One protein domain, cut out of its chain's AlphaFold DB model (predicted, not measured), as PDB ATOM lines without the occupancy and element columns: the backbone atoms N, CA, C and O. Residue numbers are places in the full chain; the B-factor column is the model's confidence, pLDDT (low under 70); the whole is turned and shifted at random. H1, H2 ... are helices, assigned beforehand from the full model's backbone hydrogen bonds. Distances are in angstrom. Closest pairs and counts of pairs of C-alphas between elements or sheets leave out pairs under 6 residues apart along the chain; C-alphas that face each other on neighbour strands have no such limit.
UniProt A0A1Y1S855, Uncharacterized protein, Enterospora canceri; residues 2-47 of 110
ATOM      1  N   GLU A   2     -45.290 -38.531 -44.040       74.19
ATOM      2  CA  GLU A   2     -46.398 -39.069 -43.212       74.19
ATOM      3  C   GLU A   2     -46.180 -38.992 -41.692       74.19
ATOM      4  O   GLU A   2     -47.108 -38.654 -40.958       74.19
ATOM      5  N   ARG A   3     -44.961 -39.265 -41.204       76.38
ATOM      6  CA  ARG A   3     -44.637 -39.164 -39.769       76.38
ATOM      7  C   ARG A   3     -44.845 -37.740 -39.237       76.38
ATOM      8  O   ARG A   3     -45.575 -37.559 -38.270       76.38
ATOM      9  N   LYS A   4     -44.285 -36.740 -39.927       75.00
ATOM     10  CA  LYS A   4     -44.418 -35.321 -39.564       75.00
ATOM     11  C   LYS A   4     -45.862 -34.820 -39.693       75.00
ATOM     12  O   LYS A   4     -46.296 -34.028 -38.870       75.00
ATOM     13  N   TYR A   5     -46.642 -35.321 -40.654       81.75
ATOM     14  CA  TYR A   5     -48.079 -35.019 -40.720       81.75
ATOM     15  C   TYR A   5     -48.860 -35.607 -39.539       81.75
ATOM     16  O   TYR A   5     -49.770 -34.974 -39.004       81.75
ATOM     17  N   ARG A   6     -48.511 -36.822 -39.102       80.75
ATOM     18  CA  ARG A   6     -49.130 -37.437 -37.926       80.75
ATOM     19  C   ARG A   6     -48.832 -36.624 -36.666       80.75
ATOM     20  O   ARG A   6     -49.767 -36.290 -35.951       80.75
ATOM     21  N   GLU A   7     -47.570 -36.252 -36.461       80.44
ATOM     22  CA  GLU A   7     -47.145 -35.362 -35.373       80.44
ATOM     23  C   GLU A   7     -47.884 -34.012 -35.449       80.44
ATOM     24  O   GLU A   7     -48.483 -33.589 -34.462       80.44
ATOM     25  N   PHE A   8     -47.972 -33.407 -36.642       84.00
ATOM     26  CA  PHE A   8     -48.751 -32.189 -36.872       84.00
ATOM     27  C   PHE A   8     -50.207 -32.373 -36.455       84.00
ATOM     28  O   PHE A   8     -50.694 -31.616 -35.633       84.00
ATOM     29  N   SER A   9     -50.919 -33.360 -37.003       83.25
ATOM     30  CA  SER A   9     -52.362 -33.553 -36.785       83.25
ATOM     31  C   SER A   9     -52.747 -33.877 -35.335       83.25
ATOM     32  O   SER A   9     -53.867 -33.554 -34.918       83.25
ATOM     33  N   GLN A  10     -51.835 -34.495 -34.579       84.12
ATOM     34  CA  GLN A  10     -52.016 -34.846 -33.172       84.12
ATOM     35  C   GLN A  10     -51.726 -33.672 -32.234       84.12
ATOM     36  O   GLN A  10     -52.406 -33.539 -31.215       84.12
ATOM     37  N   ASP A  11     -50.778 -32.803 -32.585       80.19
ATOM     38  CA  ASP A  11     -50.548 -31.560 -31.863       80.19
ATOM     39  C   ASP A  11     -51.702 -30.581 -32.130       80.19
ATOM     40  O   ASP A  11     -52.057 -30.287 -33.270       80.19
ATOM     41  N   LYS A  12     -52.339 -30.099 -31.065       79.69
ATOM     42  CA  LYS A  12     -53.421 -29.101 -31.116       79.69
ATOM     43  C   LYS A  12     -53.022 -27.803 -30.414       79.69
ATOM     44  O   LYS A  12     -53.867 -26.927 -30.249       79.69
ATOM     45  N   SER A  13     -51.771 -27.694 -29.970       78.25
ATOM     46  CA  SER A  13     -51.263 -26.525 -29.267       78.25
ATOM     47  C   SER A  13     -50.862 -25.432 -30.258       78.25
ATOM     48  O   SER A  13     -50.230 -25.705 -31.272       78.25
ATOM     49  N   GLY A  14     -51.265 -24.189 -29.996       76.06
ATOM     50  CA  GLY A  14     -50.920 -23.049 -30.849       76.06
ATOM     51  C   GLY A  14     -51.546 -23.059 -32.253       76.06
ATOM     52  O   GLY A  14     -52.446 -23.832 -32.592       76.06
ATOM     53  N   THR A  15     -51.079 -22.127 -33.074       81.19
ATOM     54  CA  THR A  15     -51.473 -21.924 -34.471       81.19
ATOM     55  C   THR A  15     -50.848 -22.974 -35.395       81.19
ATOM     56  O   THR A  15     -49.852 -23.618 -35.064       81.19
ATOM     57  N   ALA A  16     -51.399 -23.136 -36.605       76.81
ATOM     58  CA  ALA A  16     -50.799 -24.009 -37.619       76.81
ATOM     59  C   ALA A  16     -49.345 -23.608 -37.921       76.81
ATOM     60  O   ALA A  16     -48.492 -24.475 -38.073       76.81
ATOM     61  N   LYS A  17     -49.051 -22.303 -37.926       73.62
ATOM     62  CA  LYS A  17     -47.699 -21.769 -38.107       73.62
ATOM     63  C   LYS A  17     -46.742 -22.208 -36.998       73.62
ATOM     64  O   LYS A  17     -45.637 -22.643 -37.300       73.62
ATOM     65  N   GLU A  18     -47.157 -22.115 -35.738       74.31
ATOM     66  CA  GLU A  18     -46.330 -22.527 -34.593       74.31
ATOM     67  C   GLU A  18     -46.079 -24.037 -34.594       74.31
ATOM     68  O   GLU A  18     -44.949 -24.472 -34.393       74.31
ATOM     69  N   ARG A  19     -47.103 -24.833 -34.915       78.56
ATOM     70  CA  ARG A  19     -46.994 -26.296 -35.028       78.56
ATOM     71  C   ARG A  19     -46.103 -26.732 -36.182       78.56
ATOM     72  O   ARG A  19     -45.310 -27.655 -36.034       78.56
ATOM     73  N   LEU A  20     -46.205 -26.068 -37.332       75.50
ATOM     74  CA  LEU A  20     -45.279 -26.283 -38.445       75.50
ATOM     75  C   LEU A  20     -43.854 -25.898 -38.032       75.50
ATOM     76  O   LEU A  20     -42.939 -26.684 -38.260       75.50
ATOM     77  N   GLY A  21     -43.686 -24.771 -37.333       68.25
ATOM     78  CA  GLY A  21     -42.406 -24.344 -36.765       68.25
ATOM     79  C   GLY A  21     -41.787 -25.398 -35.845       68.25
ATOM     80  O   GLY A  21     -40.619 -25.744 -36.008       68.25
ATOM     81  N   ALA A  22     -42.581 -25.981 -34.943       70.38
ATOM     82  CA  ALA A  22     -42.145 -27.045 -34.034       70.38
ATOM     83  C   ALA A  22     -41.693 -28.326 -34.764       70.38
ATOM     84  O   ALA A  22     -40.840 -29.057 -34.267       70.38
ATOM     85  N   LEU A  23     -42.220 -28.579 -35.964       68.56
ATOM     86  CA  LEU A  23     -41.836 -29.704 -36.825       68.56
ATOM     87  C   LEU A  23     -40.664 -29.382 -37.765       68.56
ATOM     88  O   LEU A  23     -40.305 -30.210 -38.615       68.56
ATOM     89  N   GLY A  24     -40.074 -28.193 -37.619       58.66
ATOM     90  CA  GLY A  24     -39.029 -27.682 -38.495       58.66
ATOM     91  C   GLY A  24     -39.591 -27.310 -39.861       58.66
ATOM     92  O   GLY A  24     -39.126 -27.812 -40.874       58.66
ATOM     93  N   PHE A  25     -40.638 -26.494 -39.917       66.62
ATOM     94  CA  PHE A  25     -41.185 -25.969 -41.166       66.62
ATOM     95  C   PHE A  25     -41.611 -24.514 -40.998       66.62
ATOM     96  O   PHE A  25     -42.189 -24.146 -39.980       66.62
ATOM     97  N   VAL A  26     -41.365 -23.675 -42.006       58.22
ATOM     98  CA  VAL A  26     -41.626 -22.231 -41.898       58.22
ATOM     99  C   VAL A  26     -42.765 -21.819 -42.794       58.22
ATOM    100  O   VAL A  26     -42.614 -21.645 -43.990       58.22
ATOM    101  N   TYR A  27     -43.920 -21.600 -42.185       61.84
ATOM    102  CA  TYR A  27     -45.125 -21.231 -42.902       61.84
ATOM    103  C   TYR A  27     -45.357 -19.714 -42.879       61.84
ATOM    104  O   TYR A  27     -45.459 -19.097 -41.814       61.84
ATOM    105  N   SER A  28     -45.442 -19.105 -44.061       52.91
ATOM    106  CA  SER A  28     -45.655 -17.662 -44.252       52.91
ATOM    107  C   SER A  28     -47.062 -17.292 -44.731       52.91
ATOM    108  O   SER A  28     -47.397 -16.107 -44.801       52.91
ATOM    109  N   GLY A  29     -47.877 -18.289 -45.089       57.22
ATOM    110  CA  GLY A  29     -49.244 -18.070 -45.542       57.22
ATOM    111  C   GLY A  29     -50.117 -17.455 -44.445       57.22
ATOM    112  O   GLY A  29     -49.862 -17.614 -43.250       57.22
ATOM    113  N   LYS A  30     -51.166 -16.732 -44.851       53.81
ATOM    114  CA  LYS A  30     -52.209 -16.263 -43.927       53.81
ATOM    115  C   LYS A  30     -52.978 -17.476 -43.414       53.81
ATOM    116  O   LYS A  30     -53.605 -18.113 -44.246       53.81
ATOM    117  N   ASP A  31     -52.921 -17.756 -42.109       54.66
ATOM    118  CA  ASP A  31     -53.700 -18.763 -41.358       54.66
ATOM    119  C   ASP A  31     -54.526 -19.733 -42.225       54.66
ATOM    120  O   ASP A  31     -55.758 -19.698 -42.236       54.66
ATOM    121  N   VAL A  32     -53.857 -20.613 -42.979       59.56
ATOM    122  CA  VAL A  32     -54.556 -21.702 -43.658       59.56
ATOM    123  C   VAL A  32     -54.686 -22.822 -42.646       59.56
ATOM    124  O   VAL A  32     -53.710 -23.310 -42.074       59.56
ATOM    125  N   THR A  33     -55.927 -23.210 -42.387       68.81
ATOM    126  CA  THR A  33     -56.204 -24.391 -41.582       68.81
ATOM    127  C   THR A  33     -55.763 -25.603 -42.397       68.81
ATOM    128  O   THR A  33     -56.414 -25.926 -43.378       68.81
ATOM    129  N   ILE A  34     -54.655 -26.249 -42.024       73.81
ATOM    130  CA  ILE A  34     -54.218 -27.499 -42.660       73.81
ATOM    131  C   ILE A  34     -55.084 -28.639 -42.118       73.81
ATOM    132  O   ILE A  34     -54.981 -28.999 -40.940       73.81
ATOM    133  N   GLN A  35     -55.948 -29.186 -42.968       79.00
ATOM    134  CA  GLN A  35     -56.924 -30.224 -42.630       79.00
ATOM    135  C   GLN A  35     -56.616 -31.578 -43.276       79.00
ATOM    136  O   GLN A  35     -57.157 -32.594 -42.835       79.00
ATOM    137  N   SER A  36     -55.746 -31.618 -44.287       82.25
ATOM    138  CA  SER A  36     -55.394 -32.848 -45.001       82.25
ATOM    139  C   SER A  36     -53.884 -33.040 -45.166       82.25
ATOM    140  O   SER A  36     -53.092 -32.101 -45.062       82.25
ATOM    141  N   TYR A  37     -53.479 -34.282 -45.450       79.19
ATOM    142  CA  TYR A  37     -52.088 -34.619 -45.771       79.19
ATOM    143  C   TYR A  37     -51.606 -33.913 -47.043       79.19
ATOM    144  O   TYR A  37     -50.437 -33.551 -47.153       79.19
ATOM    145  N   GLU A  38     -52.511 -33.686 -47.992       79.50
ATOM    146  CA  GLU A  38     -52.227 -32.995 -49.246       79.50
ATOM    147  C   GLU A  38     -51.989 -31.497 -49.012       79.50
ATOM    148  O   GLU A  38     -50.983 -30.957 -49.464       79.50
ATOM    149  N   GLU A  39     -52.832 -30.843 -48.205       76.25
ATOM    150  CA  GLU A  39     -52.625 -29.449 -47.781       76.25
ATOM    151  C   GLU A  39     -51.347 -29.283 -46.961       76.25
ATOM    152  O   GLU A  39     -50.633 -28.297 -47.128       76.25
ATOM    153  N   PHE A  40     -51.032 -30.261 -46.109       77.38
ATOM    154  CA  PHE A  40     -49.774 -30.297 -45.375       77.38
ATOM    155  C   PHE A  40     -48.593 -30.383 -46.340       77.38
ATOM    156  O   PHE A  40     -47.691 -29.564 -46.270       77.38
ATOM    157  N   THR A  41     -48.613 -31.320 -47.285       72.94
ATOM    158  CA  THR A  41     -47.511 -31.502 -48.239       72.94
ATOM    159  C   THR A  41     -47.316 -30.259 -49.105       72.94
ATOM    160  O   THR A  41     -46.194 -29.778 -49.225       72.94
ATOM    161  N   LYS A  42     -48.403 -29.664 -49.602       70.81
ATOM    162  CA  LYS A  42     -48.364 -28.426 -50.385       70.81
ATOM    163  C   LYS A  42     -47.824 -27.241 -49.583       70.81
ATOM    164  O   LYS A  42     -46.982 -26.498 -50.078       70.81
ATOM    165  N   ALA A  43     -48.260 -27.091 -48.330       66.38
ATOM    166  CA  ALA A  43     -47.725 -26.066 -47.440       66.38
ATOM    167  C   ALA A  43     -46.210 -26.224 -47.262       66.38
ATOM    168  O   ALA A  43     -45.515 -25.224 -47.164       66.38
ATOM    169  N   LEU A  44     -45.691 -27.454 -47.270       67.62
ATOM    170  CA  LEU A  44     -44.267 -27.739 -47.107       67.62
ATOM    171  C   LEU A  44     -43.445 -27.605 -48.389       67.62
ATOM    172  O   LEU A  44     -42.308 -27.156 -48.316       67.62
ATOM    173  N   GLU A  45     -44.009 -27.924 -49.551       60.59
ATOM    174  CA  GLU A  45     -43.389 -27.651 -50.856       60.59
ATOM    175  C   GLU A  45     -43.237 -26.138 -51.104       60.59
ATOM    176  O   GLU A  45     -42.244 -25.670 -51.666       60.59
ATOM    177  N   GLU A  46     -44.184 -25.335 -50.611       53.44
ATOM    178  CA  GLU A  46     -44.070 -23.871 -50.605       53.44
ATOM    179  C   GLU A  46     -42.984 -23.361 -49.634       53.44
ATOM    180  O   GLU A  46     -42.462 -22.260 -49.831       53.44
ATOM    181  N   CYS A  47     -42.602 -24.179 -48.645       51.84
ATOM    182  CA  CYS A  47     -41.516 -23.942 -47.686       51.84
ATOM    183  C   CYS A  47     -40.171 -24.540 -48.129       51.84
ATOM    184  O   CYS A  47     -39.235 -24.573 -47.330       51.84
TER     185      CYS A  47
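This is residues 2 to 47 of the 110 residues of an uncharacterized protein of Enterospora canceri (UniProt A0A1Y1S855). Three short helices, H1, H2 and H3, stand at the corners of a triangle, with few contacts between them and H1 steeply tilted to both of the others. A long stretch with no named element, residues 23 to 36, loops round from H2 to H3, and its residues 27 to 32 lie on the side away from H1. The printed part has 46 residues with three named helices, in the order H1, H2, H3, and no named strand; the class is all helix. The whole is compact, with a radius of gyration of the C-alphas of 9.2 A, and its outline is rounded, spanning 21 by 20 by 18 A.

The printed part begins with H1, residues 2 to 10. A tight link of 5 residues joins it to H2, residues 16 to 22. H1 and H2 are close but not clearly touching, with 2 pairs of C-alphas within 8 A; their closest C-alphas, those of Phe 8 and Arg 19, are 6.4 A apart. They run opposite ways at a steep tilt of 60 degrees. A long link of 14 residues, 23 to 36, leads from H2 to H3, residues 37 to 45. H2 and H3 are apart. H1 and H3 only just touch, and only at their ends, with 3 pairs of C-alphas within 8 A; their closest C-alphas are those of Tyr 5 and Tyr 37, 6.5 A apart. They run opposite ways at a steep tilt of 69 degrees, only just short of about perpendicular. In H1, H2 and H3 every O i to N i+4 pair is within hydrogen-bond range.

H1 runs from Glu 2, C-alpha at (-46.398, -39.069, -43.212), to Gln 10, and measures 12.3 A from first to last C-alpha. H2 runs from Ala 16, C-alpha at (-50.799, -24.009, -37.619), to Ala 22, and measures 9.8 A. H3 runs from Tyr 37 to Glu 45, C-alpha at (-43.389, -27.651, -50.856), and measures 12.3 A.

The two C-alphas farthest apart are those of Arg 3 and Lys 30, at 24.5 A. The first and last printed C-alphas, those of Glu 2 and Cys 47, are 16.5 A apart. The printed part has no cut. The link from H2 to H3 is long, and its C-alphas lie 6 to 13 A from the mean of the C-alphas. The mean pLDDT of the printed part is 71.4, and 17 residues are under 70: residue 21, residues 23 to 33 and residues 43 to 47.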